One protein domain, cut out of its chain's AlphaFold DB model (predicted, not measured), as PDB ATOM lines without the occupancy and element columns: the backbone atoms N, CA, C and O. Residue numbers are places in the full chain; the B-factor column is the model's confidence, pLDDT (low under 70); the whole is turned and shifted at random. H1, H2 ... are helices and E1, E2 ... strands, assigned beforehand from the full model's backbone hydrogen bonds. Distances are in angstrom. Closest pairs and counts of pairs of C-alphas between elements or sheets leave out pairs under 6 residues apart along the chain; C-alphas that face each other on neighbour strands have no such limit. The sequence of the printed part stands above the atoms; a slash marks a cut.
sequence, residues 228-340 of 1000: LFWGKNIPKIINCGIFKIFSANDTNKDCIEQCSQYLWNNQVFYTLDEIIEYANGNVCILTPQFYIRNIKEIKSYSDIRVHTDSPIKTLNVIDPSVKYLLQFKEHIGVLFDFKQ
ATOM      1  N   LEU A 228     198.618 186.761 172.156       73.44
ATOM      2  CA  LEU A 228     199.990 186.870 171.653       73.44
ATOM      3  C   LEU A 228     200.185 188.044 170.684       73.44
ATOM      4  O   LEU A 228     201.299 188.561 170.589       73.44
ATOM      5  N   PHE A 229     199.119 188.516 170.029       68.19
ATOM      6  CA  PHE A 229     199.157 189.738 169.224       68.19
ATOM      7  C   PHE A 229     199.413 190.996 170.070       68.19
ATOM      8  O   PHE A 229     200.020 191.949 169.582       68.19
ATOM      9  N   TRP A 230     199.041 191.001 171.355       78.56
ATOM     10  CA  TRP A 230     199.409 192.067 172.296       78.56
ATOM     11  C   TRP A 230     200.862 191.946 172.774       78.56
ATOM     12  O   TRP A 230     201.487 192.956 173.103       78.56
ATOM     13  N   GLY A 231     201.409 190.729 172.793       76.38
ATOM     14  CA  GLY A 231     202.793 190.428 173.145       76.38
ATOM     15  C   GLY A 231     202.950 189.063 173.820       76.38
ATOM     16  O   GLY A 231     201.982 188.367 174.114       76.38
ATOM     17  N   LYS A 232     204.196 188.668 174.104       76.12
ATOM     18  CA  LYS A 232     204.488 187.449 174.876       76.12
ATOM     19  C   LYS A 232     204.278 187.702 176.377       76.12
ATOM     20  O   LYS A 232     204.592 188.786 176.869       76.12
ATOM     21  N   ASN A 233     203.809 186.687 177.108       80.94
ATOM     22  CA  ASN A 233     203.638 186.707 178.572       80.94
ATOM     23  C   ASN A 233     202.722 187.838 179.086       80.94
ATOM     24  O   ASN A 233     203.051 188.541 180.045       80.94
ATOM     25  N   ILE A 234     201.576 188.041 178.432       85.25
ATOM     26  CA  ILE A 234     200.566 189.001 178.887       85.25
ATOM     27  C   ILE A 234     199.813 188.417 180.099       85.25
ATOM     28  O   ILE A 234     199.231 187.334 179.992       85.25
ATOM     29  N   PRO A 235     199.820 189.098 181.263       90.81
ATOM     30  CA  PRO A 235     199.099 188.626 182.439       90.81
ATOM     31  C   PRO A 235     197.592 188.791 182.242       90.81
ATOM     32  O   PRO A 235     197.158 189.693 181.525       90.81
ATOM     33  N   LYS A 236     196.798 187.972 182.942       92.69
ATOM     34  CA  LYS A 236     195.325 187.997 182.888       92.69
ATOM     35  C   LYS A 236     194.748 189.383 183.175       92.69
ATOM     36  O   LYS A 236     193.781 189.791 182.541       92.69
ATOM     37  N   ILE A 237     195.351 190.094 184.128       95.50
ATOM     38  CA  ILE A 237     195.012 191.473 184.476       95.50
ATOM     39  C   ILE A 237     196.261 192.341 184.323       95.50
ATOM     40  O   ILE A 237     197.290 192.067 184.940       95.50
ATOM     41  N   ILE A 238     196.157 193.411 183.539       92.94
ATOM     42  CA  ILE A 238     197.184 194.446 183.395       92.94
ATOM     43  C   ILE A 238     196.723 195.675 184.182       92.94
ATOM     44  O   ILE A 238     195.639 196.203 183.941       92.94
ATOM     45  N   ASN A 239     197.531 196.141 185.134       92.00
ATOM     46  CA  ASN A 239     197.232 197.349 185.901       92.00
ATOM     47  C   ASN A 239     197.881 198.570 185.237       92.00
ATOM     48  O   ASN A 239     199.104 198.678 185.231       92.00
ATOM     49  N   CYS A 240     197.064 199.491 184.726       87.69
ATOM     50  CA  CYS A 240     197.524 200.720 184.068       87.69
ATOM     51  C   CYS A 240     197.492 201.934 185.019       87.69
ATOM     52  O   CYS A 240     197.648 203.077 184.598       87.69
ATOM     53  N   GLY A 241     197.233 201.717 186.314       85.06
ATOM     54  CA  GLY A 241     197.145 202.760 187.341       85.06
ATOM     55  C   GLY A 241     195.802 203.496 187.360       85.06
ATOM     56  O   GLY A 241     195.202 203.619 188.429       85.06
ATOM     57  N   ILE A 242     195.318 203.945 186.199       87.38
ATOM     58  CA  ILE A 242     194.033 204.651 186.039       87.38
ATOM     59  C   ILE A 242     192.851 203.733 185.702       87.38
ATOM     60  O   ILE A 242     191.711 204.125 185.902       87.38
ATOM     61  N   PHE A 243     193.114 202.521 185.227       92.50
ATOM     62  CA  PHE A 243     192.154 201.433 185.049       92.50
ATOM     63  C   PHE A 243     192.924 200.111 184.974       92.50
ATOM     64  O   PHE A 243     194.163 200.087 184.930       92.50
ATOM     65  N   LYS A 244     192.196 199.000 184.967       94.50
ATOM     66  CA  LYS A 244     192.732 197.657 184.742       94.50
ATOM     67  C   LYS A 244     192.218 197.110 183.418       94.50
ATOM     68  O   LYS A 244     191.099 197.415 183.019       94.50
ATOM     69  N   ILE A 245     193.033 196.287 182.766       94.81
ATOM     70  CA  ILE A 245     192.672 195.580 181.537       94.81
ATOM     71  C   ILE A 245     192.608 194.090 181.856       94.81
ATOM     72  O   ILE A 245     193.614 193.508 182.264       94.81
ATOM     73  N   PHE A 246     191.448 193.471 181.669       95.94
ATOM     74  CA  PHE A 246     191.342 192.024 181.542       95.94
ATOM     75  C   PHE A 246     191.705 191.655 180.106       95.94
ATOM     76  O   PHE A 246     191.069 192.117 179.163       95.94
ATOM     77  N   SER A 247     192.767 190.879 179.951       92.00
ATOM     78  CA  SER A 247     193.470 190.698 178.680       92.00
ATOM     79  C   SER A 247     193.037 189.475 177.888       92.00
ATOM     80  O   SER A 247     193.746 189.135 176.955       92.00
ATOM     81  N   ALA A 248     191.972 188.772 178.304       90.19
ATOM     82  CA  ALA A 248     191.496 187.548 177.649       90.19
ATOM     83  C   ALA A 248     192.649 186.599 177.243       90.19
ATOM     84  O   ALA A 248     192.760 186.134 176.107       90.19
ATOM     85  N   ASN A 249     193.568 186.361 178.185       87.81
ATOM     86  CA  ASN A 249     194.871 185.790 177.868       87.81
ATOM     87  C   ASN A 249     194.902 184.264 177.688       87.81
ATOM     88  O   ASN A 249     195.988 183.715 177.486       87.81
ATOM     89  N   ASP A 250     193.764 183.568 177.760       83.88
ATOM     90  CA  ASP A 250     193.710 182.150 177.403       83.88
ATOM     91  C   ASP A 250     193.778 182.017 175.882       83.88
ATOM     92  O   ASP A 250     192.832 182.318 175.160       83.88
ATOM     93  N   THR A 251     194.915 181.543 175.381       74.31
ATOM     94  CA  THR A 251     195.149 181.371 173.943       74.31
ATOM     95  C   THR A 251     194.273 180.292 173.309       74.31
ATOM     96  O   THR A 251     194.319 180.119 172.096       74.31
ATOM     97  N   ASN A 252     193.524 179.530 174.108       72.12
ATOM     98  CA  ASN A 252     192.676 178.445 173.630       72.12
ATOM     99  C   ASN A 252     191.181 178.776 173.609       72.12
ATOM    100  O   ASN A 252     190.387 177.892 173.290       72.12
ATOM    101  N   LYS A 253     190.795 179.989 174.010       71.75
ATOM    102  CA  LYS A 253     189.407 180.458 174.027       71.75
ATOM    103  C   LYS A 253     189.293 181.762 173.260       71.75
ATOM    104  O   LYS A 253     190.249 182.540 173.239       71.75
ATOM    105  N   ASP A 254     188.136 182.030 172.664       76.88
ATOM    106  CA  ASP A 254     187.934 183.309 171.985       76.88
ATOM    107  C   ASP A 254     188.036 184.477 172.959       76.88
ATOM    108  O   ASP A 254     187.660 184.378 174.127       76.88
ATOM    109  N   CYS A 255     188.584 185.594 172.493       80.44
ATOM    110  CA  CYS A 255     188.673 186.786 173.315       80.44
ATOM    111  C   CYS A 255     187.293 187.389 173.628       80.44
ATOM    112  O   CYS A 255     187.082 187.823 174.754       80.44
ATOM    113  N   ILE A 256     186.330 187.329 172.702       83.38
ATOM    114  CA  ILE A 256     184.930 187.748 172.884       83.38
ATOM    115  C   ILE A 256     184.237 186.833 173.893       83.38
ATOM    116  O   ILE A 256     183.600 187.329 174.826       83.38
ATOM    117  N   GLU A 257     184.432 185.516 173.783       85.31
ATOM    118  CA  GLU A 257     183.945 184.555 174.782       85.31
ATOM    119  C   GLU A 257     184.509 184.901 176.169       85.31
ATOM    120  O   GLU A 257     183.773 185.036 177.145       85.31
ATOM    121  N   GLN A 258     185.823 185.092 176.274       88.44
ATOM    122  CA  GLN A 258     186.462 185.424 177.547       88.44
ATOM    123  C   GLN A 258     185.961 186.759 178.114       88.44
ATOM    124  O   GLN A 258     185.719 186.868 179.318       88.44
ATOM    125  N   CYS A 259     185.811 187.785 177.273       88.88
ATOM    126  CA  CYS A 259     185.319 189.099 177.675       88.88
ATOM    127  C   CYS A 259     183.852 189.057 178.118       88.88
ATOM    128  O   CYS A 259     183.528 189.638 179.153       88.88
ATOM    129  N   SER A 260     182.978 188.355 177.391       88.62
ATOM    130  CA  SER A 260     181.563 188.194 177.760       88.62
ATOM    131  C   SER A 260     181.405 187.453 179.089       88.62
ATOM    132  O   SER A 260     180.730 187.949 179.997       88.62
ATOM    133  N   GLN A 261     182.144 186.356 179.273       88.62
ATOM    134  CA  GLN A 261     182.173 185.613 180.534       88.62
ATOM    135  C   GLN A 261     182.641 186.492 181.702       88.62
ATOM    136  O   GLN A 261     182.061 186.429 182.789       88.62
ATOM    137  N   TYR A 262     183.660 187.331 181.482       91.44
ATOM    138  CA  TYR A 262     184.174 188.260 182.490       91.44
ATOM    139  C   TYR A 262     183.157 189.346 182.872       91.44
ATOM    140  O   TYR A 262     183.056 189.714 184.041       91.44
ATOM    141  N   LEU A 263     182.401 189.859 181.900       88.69
ATOM    142  CA  LEU A 263     181.440 190.943 182.104       88.69
ATOM    143  C   LEU A 263     180.140 190.492 182.787       88.69
ATOM    144  O   LEU A 263     179.586 191.265 183.574       88.69
ATOM    145  N   TRP A 264     179.663 189.275 182.502       87.62
ATOM    146  CA  TRP A 264     178.322 188.815 182.903       87.62
ATOM    147  C   TRP A 264     178.282 187.451 183.595       87.62
ATOM    148  O   TRP A 264     177.233 186.819 183.642       87.62
ATOM    149  N   ASN A 265     179.392 187.009 184.187       78.38
ATOM    150  CA  ASN A 265     179.456 185.778 184.984       78.38
ATOM    151  C   ASN A 265     178.937 184.542 184.234       78.38
ATOM    152  O   ASN A 265     177.999 183.892 184.684       78.38
ATOM    153  N   ASN A 266     179.612 184.199 183.133       67.69
ATOM    154  CA  ASN A 266     179.400 182.996 182.310       67.69
ATOM    155  C   ASN A 266     178.320 183.060 181.227       67.69
ATOM    156  O   ASN A 266     178.037 182.016 180.641       67.69
ATOM    157  N   GLN A 267     177.786 184.238 180.888       80.94
ATOM    158  CA  GLN A 267     177.179 184.352 179.564       80.94
ATOM    159  C   GLN A 267     178.236 184.355 178.476       80.94
ATOM    160  O   GLN A 267     179.281 184.992 178.615       80.94
ATOM    161  N   VAL A 268     177.961 183.578 177.431       80.81
ATOM    162  CA  VAL A 268     178.865 183.372 176.309       80.81
ATOM    163  C   VAL A 268     178.253 184.008 175.084       80.81
ATOM    164  O   VAL A 268     177.190 183.601 174.626       80.81
ATOM    165  N   PHE A 269     178.979 184.983 174.567       82.44
ATOM    166  CA  PHE A 269     178.740 185.566 173.264       82.44
ATOM    167  C   PHE A 269     179.937 185.240 172.377       82.44
ATOM    168  O   PHE A 269     181.074 185.154 172.854       82.44
ATOM    169  N   TYR A 270     179.670 185.040 171.097       78.06
ATOM    170  CA  TYR A 270     180.655 184.681 170.085       78.06
ATOM    171  C   TYR A 270     180.946 185.847 169.142       78.06
ATOM    172  O   TYR A 270     181.987 185.863 168.489       78.06
ATOM    173  N   THR A 271     180.070 186.853 169.111       78.06
ATOM    174  CA  THR A 271     180.251 188.068 168.316       78.06
ATOM    175  C   THR A 271     180.210 189.330 169.175       78.06
ATOM    176  O   THR A 271     179.694 189.353 170.294       78.06
ATOM    177  N   LEU A 272     180.785 190.413 168.645       81.25
ATOM    178  CA  LEU A 272     180.653 191.736 169.252       81.25
ATOM    179  C   LEU A 272     179.209 192.243 169.194       81.25
ATOM    180  O   LEU A 272     178.781 192.904 170.134       81.25
ATOM    181  N   ASP A 273     178.463 191.906 168.142       82.38
ATOM    182  CA  ASP A 273     177.073 192.337 167.978       82.38
ATOM    183  C   ASP A 273     176.173 191.752 169.066       82.38
ATOM    184  O   ASP A 273     175.401 192.489 169.668       82.38
ATOM    185  N   GLU A 274     176.361 190.482 169.434       84.69
ATOM    186  CA  GLU A 274     175.656 189.864 170.567       84.69
ATOM    187  C   GLU A 274     175.963 190.572 171.899       84.69
ATOM    188  O   GLU A 274     175.062 190.812 172.703       84.69
ATOM    189  N   ILE A 275     177.226 190.959 172.141       85.88
ATOM    190  CA  ILE A 275     177.613 191.756 173.321       85.88
ATOM    191  C   ILE A 275     176.910 193.121 173.297       85.88
ATOM    192  O   ILE A 275     176.430 193.586 174.335       85.88
ATOM    193  N   ILE A 276     176.891 193.782 172.138       85.75
ATOM    194  CA  ILE A 276     176.295 195.109 171.953       85.75
ATOM    195  C   ILE A 276     174.782 195.045 172.166       85.75
ATOM    196  O   ILE A 276     174.251 195.861 172.921       85.75
ATOM    197  N   GLU A 277     174.109 194.073 171.557       89.56
ATOM    198  CA  GLU A 277     172.673 193.842 171.687       89.56
ATOM    199  C   GLU A 277     172.306 193.529 173.139       89.56
ATOM    200  O   GLU A 277     171.461 194.207 173.720       89.56
ATOM    201  N   TYR A 278     173.021 192.601 173.782       91.12
ATOM    202  CA  TYR A 278     172.767 192.238 175.176       91.12
ATOM    203  C   TYR A 278     172.984 193.406 176.151       91.12
ATOM    204  O   TYR A 278     172.285 193.546 177.157       91.12
ATOM    205  N   ALA A 279     173.948 194.281 175.861       87.69
ATOM    206  CA  ALA A 279     174.188 195.497 176.631       87.69
ATOM    207  C   ALA A 279     173.243 196.661 176.259       87.69
ATOM    208  O   ALA A 279     173.405 197.761 176.803       87.69
ATOM    209  N   ASN A 280     172.278 196.459 175.352       91.19
ATOM    210  CA  ASN A 280     171.394 197.488 174.797       91.19
ATOM    211  C   ASN A 280     172.172 198.696 174.241       91.19
ATOM    212  O   ASN A 280     171.855 199.847 174.541       91.19
ATOM    213  N   GLY A 281     173.264 198.445 173.519       87.56
ATOM    214  CA  GLY A 281     174.129 199.487 172.964       87.56
ATOM    215  C   GLY A 281     175.072 200.161 173.970       87.56
ATOM    216  O   GLY A 281     175.889 200.984 173.562       87.56
ATOM    217  N   ASN A 282     175.041 199.806 175.263       92.88
ATOM    218  CA  ASN A 282     175.927 200.377 176.293       92.88
ATOM    219  C   ASN A 282     177.335 199.759 176.272       92.88
ATOM    220  O   ASN A 282     177.863 199.319 177.298       92.88
ATOM    221  N   VAL A 283     177.951 199.731 175.091       93.31
ATOM    222  CA  VAL A 283     179.317 199.258 174.865       93.31
ATOM    223  C   VAL A 283     180.136 200.387 174.259       93.31
ATOM    224  O   VAL A 283     179.725 201.032 173.294       93.31
ATOM    225  N   CYS A 284     181.316 200.621 174.827       95.62
ATOM    226  CA  CYS A 284     182.312 201.522 174.270       95.62
ATOM    227  C   CYS A 284     183.543 200.706 173.875       95.62
ATOM    228  O   CYS A 284     184.246 200.170 174.735       95.62
ATOM    229  N   ILE A 285     183.784 200.594 172.571       93.62
ATOM    230  CA  ILE A 285     184.962 199.926 172.023       93.62
ATOM    231  C   ILE A 285     186.065 200.970 171.898       93.62
ATOM    232  O   ILE A 285     185.930 201.983 171.214       93.62
ATOM    233  N   LEU A 286     187.169 200.718 172.581       94.69
ATOM    234  CA  LEU A 286     188.344 201.564 172.636       94.69
ATOM    235  C   LEU A 286     189.482 200.892 171.878       94.69
ATOM    236  O   LEU A 286     189.568 199.670 171.808       94.69
ATOM    237  N   THR A 287     190.396 201.685 171.344       92.50
ATOM    238  CA  THR A 287     191.633 201.203 170.738       92.50
ATOM    239  C   THR A 287     192.792 202.111 171.141       92.50
ATOM    240  O   THR A 287     192.573 203.308 171.349       92.50
ATOM    241  N   PRO A 288     194.017 201.592 171.315       91.31
ATOM    242  CA  PRO A 288     195.167 202.436 171.617       91.31
ATOM    243  C   PRO A 288     195.448 203.462 170.512       91.31
ATOM    244  O   PRO A 288     195.097 203.268 169.346       91.31
ATOM    245  N   GLN A 289     196.113 204.557 170.875       87.69
ATOM    246  CA  GLN A 289     196.598 205.530 169.898       87.69
ATOM    247  C   GLN A 289     197.626 204.915 168.942       87.69
ATOM    248  O   GLN A 289     198.309 203.949 169.275       87.69
ATOM    249  N   PHE A 290     197.791 205.520 167.759       83.69
ATOM    250  CA  PHE A 290     198.680 204.999 166.708       83.69
ATOM    251  C   PHE A 290     200.146 204.852 167.147       83.69
ATOM    252  O   PHE A 290     200.859 203.995 166.628       83.69
ATOM    253  N   TYR A 291     200.606 205.677 168.091       84.81
ATOM    254  CA  TYR A 291     201.975 205.614 168.606       84.81
ATOM    255  C   TYR A 291     202.199 204.472 169.611       84.81
ATOM    256  O   TYR A 291     203.352 204.137 169.880       84.81
ATOM    257  N   ILE A 292     201.135 203.864 170.149       85.69
ATOM    258  CA  ILE A 292     201.221 202.756 171.105       85.69
ATOM    259  C   ILE A 292     201.530 201.462 170.351       85.69
ATOM    260  O   ILE A 292     200.707 200.928 169.603       85.69
ATOM    261  N   ARG A 293     202.729 200.922 170.572       84.81
ATOM    262  CA  ARG A 293     203.191 199.678 169.931       84.81
ATOM    263  C   ARG A 293     203.004 198.466 170.835       84.81
ATOM    264  O   ARG A 293     202.853 197.343 170.332       84.81
ATOM    265  N   ASN A 294     202.992 198.692 172.147       85.56
ATOM    266  CA  ASN A 294     202.819 197.676 173.177       85.56
ATOM    267  C   ASN A 294     201.696 198.066 174.142       85.56
ATOM    268  O   ASN A 294     201.651 199.187 174.633       85.56
ATOM    269  N   ILE A 295     200.839 197.109 174.498       87.19
ATOM    270  CA  ILE A 295     199.722 197.331 175.425       87.19
ATOM    271  C   ILE A 295     200.160 197.904 176.787       87.19
ATOM    272  O   ILE A 295     199.415 198.640 177.427       87.19
ATOM    273  N   LYS A 296     201.392 197.606 177.225       87.00
ATOM    274  CA  LYS A 296     201.972 198.095 178.487       87.00
ATOM    275  C   LYS A 296     202.381 199.575 178.446       87.00
ATOM    276  O   LYS A 296     202.742 200.122 179.485       87.00
ATOM    277  N   GLU A 297     202.368 200.213 177.277       90.19
ATOM    278  CA  GLU A 297     202.678 201.642 177.121       90.19
ATOM    279  C   GLU A 297     201.495 202.540 177.503       90.19
ATOM    280  O   GLU A 297     201.706 203.721 177.764       90.19
ATOM    281  N   ILE A 298     200.283 201.979 177.598       90.88
ATOM    282  CA  ILE A 298     199.076 202.688 178.030       90.88
ATOM    283  C   ILE A 298     199.204 203.057 179.513       90.88
ATOM    284  O   ILE A 298     199.272 202.195 180.391       90.88
ATOM    285  N   LYS A 299     199.220 204.359 179.798       87.25
ATOM    286  CA  LYS A 299     199.393 204.953 181.134       87.25
ATOM    287  C   LYS A 299     198.315 205.983 181.471       87.25
ATOM    288  O   LYS A 299     198.153 206.336 182.641       87.25
ATOM    289  N   SER A 300     197.613 206.502 180.471       89.75
ATOM    290  CA  SER A 300     196.653 207.594 180.597       89.75
ATOM    291  C   SER A 300     195.439 207.405 179.683       89.75
ATOM    292  O   SER A 300     195.457 206.592 178.761       89.75
ATOM    293  N   TYR A 301     194.372 208.172 179.933       91.94
ATOM    294  CA  TYR A 301     193.204 208.172 179.047       91.94
ATOM    295  C   TYR A 301     193.518 208.760 177.665       91.94
ATOM    296  O   TYR A 301     192.800 208.468 176.719       91.94
ATOM    297  N   SER A 302     194.591 209.548 177.538       90.38
ATOM    298  CA  SER A 302     195.045 210.094 176.255       90.38
ATOM    299  C   SER A 302     195.656 209.034 175.331       90.38
ATOM    300  O   SER A 302     195.733 209.245 174.123       90.38
ATOM    301  N   ASP A 303     196.062 207.883 175.879       91.38
ATOM    302  CA  ASP A 303     196.736 206.808 175.133       91.38
ATOM    303  C   ASP A 303     195.746 205.864 174.430       91.38
ATOM    304  O   ASP A 303     196.145 204.930 173.731       91.38
ATOM    305  N   ILE A 304     194.448 206.105 174.610       92.44
ATOM    306  CA  ILE A 304     193.345 205.347 174.027       92.44
ATOM    307  C   ILE A 304     192.377 206.298 173.322       92.44
ATOM    308  O   ILE A 304     192.248 207.467 173.677       92.44
ATOM    309  N   ARG A 305     191.673 205.781 172.322       91.62
ATOM    310  CA  ARG A 305     190.622 206.488 171.590       91.62
ATOM    311  C   ARG A 305     189.442 205.568 171.329       91.62
ATOM    312  O   ARG A 305     189.567 204.348 171.407       91.62
ATOM    313  N   VAL A 306     188.302 206.152 170.991       91.06
ATOM    314  CA  VAL A 306     187.111 205.392 170.607       91.06
ATOM    315  C   VAL A 306     187.322 204.777 169.222       91.06
ATOM    316  O   VAL A 306     187.790 205.445 168.300       91.06
ATOM    317  N   HIS A 307     187.023 203.487 169.092       87.38
ATOM    318  CA  HIS A 307     187.043 202.772 167.820       87.38
ATOM    319  C   HIS A 307     185.873 203.235 166.940       87.38
ATOM    320  O   HIS A 307     184.790 203.514 167.457       87.38
ATOM    321  N   THR A 308     186.056 203.291 165.619       83.75
ATOM    322  CA  THR A 308     185.033 203.774 164.665       83.75
ATOM    323  C   THR A 308     183.707 203.030 164.807       83.75
ATOM    324  O   THR A 308     182.640 203.648 164.810       83.75
ATOM    325  N   ASP A 309     183.796 201.722 165.031       80.44
ATOM    326  CA  ASP A 309     182.650 200.808 165.091       80.44
ATOM    327  C   ASP A 309     181.999 200.757 166.485       80.44
ATOM    328  O   ASP A 309     181.006 200.070 166.694       80.44
ATOM    329  N   SER A 310     182.530 201.502 167.461       88.81
ATOM    330  CA  SER A 310     181.954 201.578 168.805       88.81
ATOM    331  C   SER A 310     180.540 202.175 168.765       88.81
ATOM    332  O   SER A 310     180.376 203.243 168.166       88.81
ATOM    333  N   PRO A 311     179.529 201.580 169.426       90.25
ATOM    334  CA  PRO A 311     178.207 202.196 169.570       90.25
ATOM    335  C   PRO A 311     178.284 203.567 170.250       90.25
ATOM    336  O   PRO A 311     177.769 204.564 169.743       90.25
ATOM    337  N   ILE A 312     179.011 203.642 171.369       91.00
ATOM    338  CA  ILE A 312     179.301 204.902 172.053       91.00
ATOM    339  C   ILE A 312     180.457 205.601 171.343       91.00
ATOM    340  O   ILE A 312     181.558 205.056 171.264       91.00
ATOM    341  N   LYS A 313     180.218 206.825 170.867       89.44
ATOM    342  CA  LYS A 313     181.159 207.585 170.024       89.44
ATOM    343  C   LYS A 313     182.131 208.491 170.784       89.44
ATOM    344  O   LYS A 313     182.961 209.146 170.166       89.44
ATOM    345  N   THR A 314     182.056 208.542 172.112       90.31
ATOM    346  CA  THR A 314     182.883 209.440 172.930       90.31
ATOM    347  C   THR A 314     183.341 208.784 174.230       90.31
ATOM    348  O   THR A 314     182.624 207.972 174.811       90.31
ATOM    349  N   LEU A 315     184.537 209.156 174.698       92.00
ATOM    350  CA  LEU A 315     185.089 208.765 176.002       92.00
ATOM    351  C   LEU A 315     185.018 209.913 177.026       92.00
ATOM    352  O   LEU A 315     185.549 209.797 178.124       92.00
ATOM    353  N   ASN A 316     184.361 211.031 176.703       92.69
ATOM    354  CA  ASN A 316     184.375 212.240 177.538       92.69
ATOM    355  C   ASN A 316     183.819 211.999 178.952       92.69
ATOM    356  O   ASN A 316     184.195 212.703 179.892       92.69
ATOM    357  N   VAL A 317     182.953 210.993 179.118       93.00
ATOM    358  CA  VAL A 317     182.383 210.579 180.403       93.00
ATOM    359  C   VAL A 317     182.575 209.078 180.611       93.00
ATOM    360  O   VAL A 317     182.205 208.256 179.775       93.00
ATOM    361  N   ILE A 318     183.114 208.719 181.774       92.56
ATOM    362  CA  ILE A 318     183.180 207.345 182.266       92.56
ATOM    363  C   ILE A 318     181.877 207.032 183.004       92.56
ATOM    364  O   ILE A 318     181.585 207.631 184.047       92.56
ATOM    365  N   ASP A 319     181.118 206.075 182.480       90.06
ATOM    366  CA  ASP A 319     179.842 205.610 183.012       90.06
ATOM    367  C   ASP A 319     179.965 204.157 183.510       90.06
ATOM    368  O   ASP A 319     180.222 203.258 182.711       90.06
ATOM    369  N   PRO A 320     179.744 203.881 184.808       86.44
ATOM    370  CA  PRO A 320     179.753 202.516 185.346       86.44
ATOM    371  C   PRO A 320     178.740 201.551 184.702       86.44
ATOM    372  O   PRO A 320     178.882 200.332 184.832       86.44
ATOM    373  N   SER A 321     177.695 202.068 184.049       88.06
ATOM    374  CA  SER A 321     176.707 201.260 183.332       88.06
ATOM    375  C   SER A 321     177.239 200.714 181.999       88.06
ATOM    376  O   SER A 321     176.799 199.644 181.573       88.06
ATOM    377  N   VAL A 322     178.230 201.386 181.405       92.69
ATOM    378  CA  VAL A 322     178.823 201.065 180.101       92.69
ATOM    379  C   VAL A 322     179.893 199.986 180.229       92.69
ATOM    380  O   VAL A 322     180.672 199.948 181.186       92.69
ATOM    381  N   LYS A 323     179.947 199.082 179.244       95.44
ATOM    382  CA  LYS A 323     180.997 198.066 179.131       95.44
ATOM    383  C   LYS A 323     182.087 198.564 178.195       95.44
ATOM    384  O   LYS A 323     181.832 198.846 177.029       95.44
ATOM    385  N   TYR A 324     183.301 198.682 178.718       96.44
ATOM    386  CA  TYR A 324     184.438 199.197 177.967       96.44
ATOM    387  C   TYR A 324     185.288 198.040 177.455       96.44
ATOM    388  O   TYR A 324     185.876 197.298 178.244       96.44
ATOM    389  N   LEU A 325     185.351 197.893 176.137       95.31
ATOM    390  CA  LEU A 325     186.172 196.895 175.462       95.31
ATOM    391  C   LEU A 325     187.413 197.559 174.875       95.31
ATOM    392  O   LEU A 325     187.356 198.711 174.461       95.31
ATOM    393  N   LEU A 326     188.531 196.841 174.820       94.56
ATOM    394  CA  LEU A 326     189.760 197.304 174.182       94.56
ATOM    395  C   LEU A 326     190.123 196.400 173.027       94.56
ATOM    396  O   LEU A 326     190.525 195.262 173.244       94.56
ATOM    397  N   GLN A 327     190.048 196.938 171.823       90.19
ATOM    398  CA  GLN A 327     190.506 196.289 170.613       90.19
ATOM    399  C   GLN A 327     191.920 196.762 170.287       90.19
ATOM    400  O   GLN A 327     192.165 197.938 170.005       90.19
ATOM    401  N   PHE A 328     192.870 195.832 170.294       85.69
ATOM    402  CA  PHE A 328     194.246 196.104 169.896       85.69
ATOM    403  C   PHE A 328     194.811 194.916 169.127       85.69
ATOM    404  O   PHE A 328     194.703 193.781 169.583       85.69
ATOM    405  N   LYS A 329     195.389 195.172 167.944       76.38
ATOM    406  CA  LYS A 329     195.911 194.128 167.039       76.38
ATOM    407  C   LYS A 329     194.948 192.943 166.926       76.38
ATOM    408  O   LYS A 329     195.315 191.791 167.124       76.38
ATOM    409  N   GLU A 330     193.687 193.291 166.682       69.88
ATOM    410  CA  GLU A 330     192.574 192.374 166.449       69.88
ATOM    411  C   GLU A 330     192.149 191.496 167.644       69.88
ATOM    412  O   GLU A 330     191.138 190.810 167.524       69.88
ATOM    413  N   HIS A 331     192.845 191.536 168.783       81.81
ATOM    414  CA  HIS A 331     192.441 190.894 170.038       81.81
ATOM    415  C   HIS A 331     191.673 191.875 170.936       81.81
ATOM    416  O   HIS A 331     191.916 193.088 170.889       81.81
ATOM    417  N   ILE A 332     190.756 191.346 171.750       88.44
ATOM    418  CA  ILE A 332     189.838 192.126 172.586       88.44
ATOM    419  C   ILE A 332     190.088 191.847 174.068       88.44
ATOM    420  O   ILE A 332     190.221 190.701 174.479       88.44
ATOM    421  N   GLY A 333     190.114 192.905 174.876       92.38
ATOM    422  CA  GLY A 333     190.063 192.825 176.334       92.38
ATOM    423  C   GLY A 333     188.970 193.712 176.927       92.38
ATOM    424  O   GLY A 333     188.267 194.418 176.209       92.38
ATOM    425  N   VAL A 334     188.849 193.712 178.255       95.31
ATOM    426  CA  VAL A 334     187.877 194.537 178.997       95.31
ATOM    427  C   VAL A 334     188.611 195.556 179.862       95.31
ATOM    428  O   VAL A 334     189.484 195.175 180.642       95.31
ATOM    429  N   LEU A 335     188.231 196.833 179.789       95.25
ATOM    430  CA  LEU A 335     188.645 197.842 180.768       95.25
ATOM    431  C   LEU A 335     187.659 197.877 181.935       95.25
ATOM    432  O   LEU A 335     186.444 197.912 181.748       95.25
ATOM    433  N   PHE A 336     188.190 197.907 183.152       93.56
ATOM    434  CA  PHE A 336     187.398 197.982 184.378       93.56
ATOM    435  C   PHE A 336     188.181 198.678 185.503       93.56
ATOM    436  O   PHE A 336     189.366 198.974 185.355       93.56
ATOM    437  N   ASP A 337     187.525 198.926 186.644       90.75
ATOM    438  CA  ASP A 337     188.123 199.613 187.807       90.75
ATOM    439  C   ASP A 337     188.703 200.991 187.432       90.75
ATOM    440  O   ASP A 337     189.861 201.315 187.704       90.75
ATOM    441  N   PHE A 338     187.887 201.787 186.733       90.44
ATOM    442  CA  PHE A 338     188.240 203.133 186.301       90.44
ATOM    443  C   PHE A 338     188.452 204.064 187.493       90.44
ATOM    444  O   PHE A 338     187.609 204.198 188.382       90.44
ATOM    445  N   LYS A 339     189.576 204.774 187.474       86.62
ATOM    446  CA  LYS A 339     189.982 205.744 188.486       86.62
ATOM    447  C   LYS A 339     190.122 207.119 187.872       86.62
ATOM    448  O   LYS A 339     190.503 207.300 186.715       86.62
ATOM    449  N   GLN A 340     189.874 208.121 188.701       80.88
ATOM    450  CA  GLN A 340     190.075 209.505 188.317       80.88
ATOM    451  C   GLN A 340     191.569 209.785 188.091       80.88
ATOM    452  O   GLN A 340     192.379 209.630 189.006       80.88
TER     453      GLN A 340
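What this domain is: This is residues 228 to 340 of the 1000 residues of the protein "DNA polymerase" of Debaryomyces hansenii (UniProt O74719). Little of this domain is regular: a strongly twisted wall of six strands, with H1 and H2 over one face, makes two layers. The 113 printed residues include E1 E2 H1 H2 E3 E4 E5 E6 in chain order, class mixed, 44 residues in named elements. The mixed sheet runs E1 E2 E6 E5 E3 E4. The whole is compact, radius of gyration of the C-alphas 13.0 A, spanning 34 by 32 by 23 A.

How they stand to each other: E6, residues 331 to 336, and E5, residues 323 to 328, form an antiparallel hairpin; N 326 and O 333, 2.8 A apart, are within hydrogen-bond range. H1, residues 255 to 264, is on the sheet over E6, height 8.9 A; their closest C-alphas, Cys 255 and Ile 332, are 5.5 A apart. H2, residues 272 to 278, is on the same face. Both helices have every O i to N i+4 pair within hydrogen-bond range. E2, residues 244 to 246, H1, H2 and E3, residues 283 to 288, form a split strand-helix-strand unit, E6 and E5 between its strands, crossover right-handed.

Where its parts are: E1, residues 237 to 239, begins at C-alpha (195.012, 191.473, 184.476); E4 is residues 304 to 306. E6, 16.8 A long, ends at C-alpha (187.398, 197.982, 184.378).

The domain as a whole: The printed part has no cut. E3 to E4 and E4 to E5 are long links. Residues 229, 266 and 330 have pLDDT under 70.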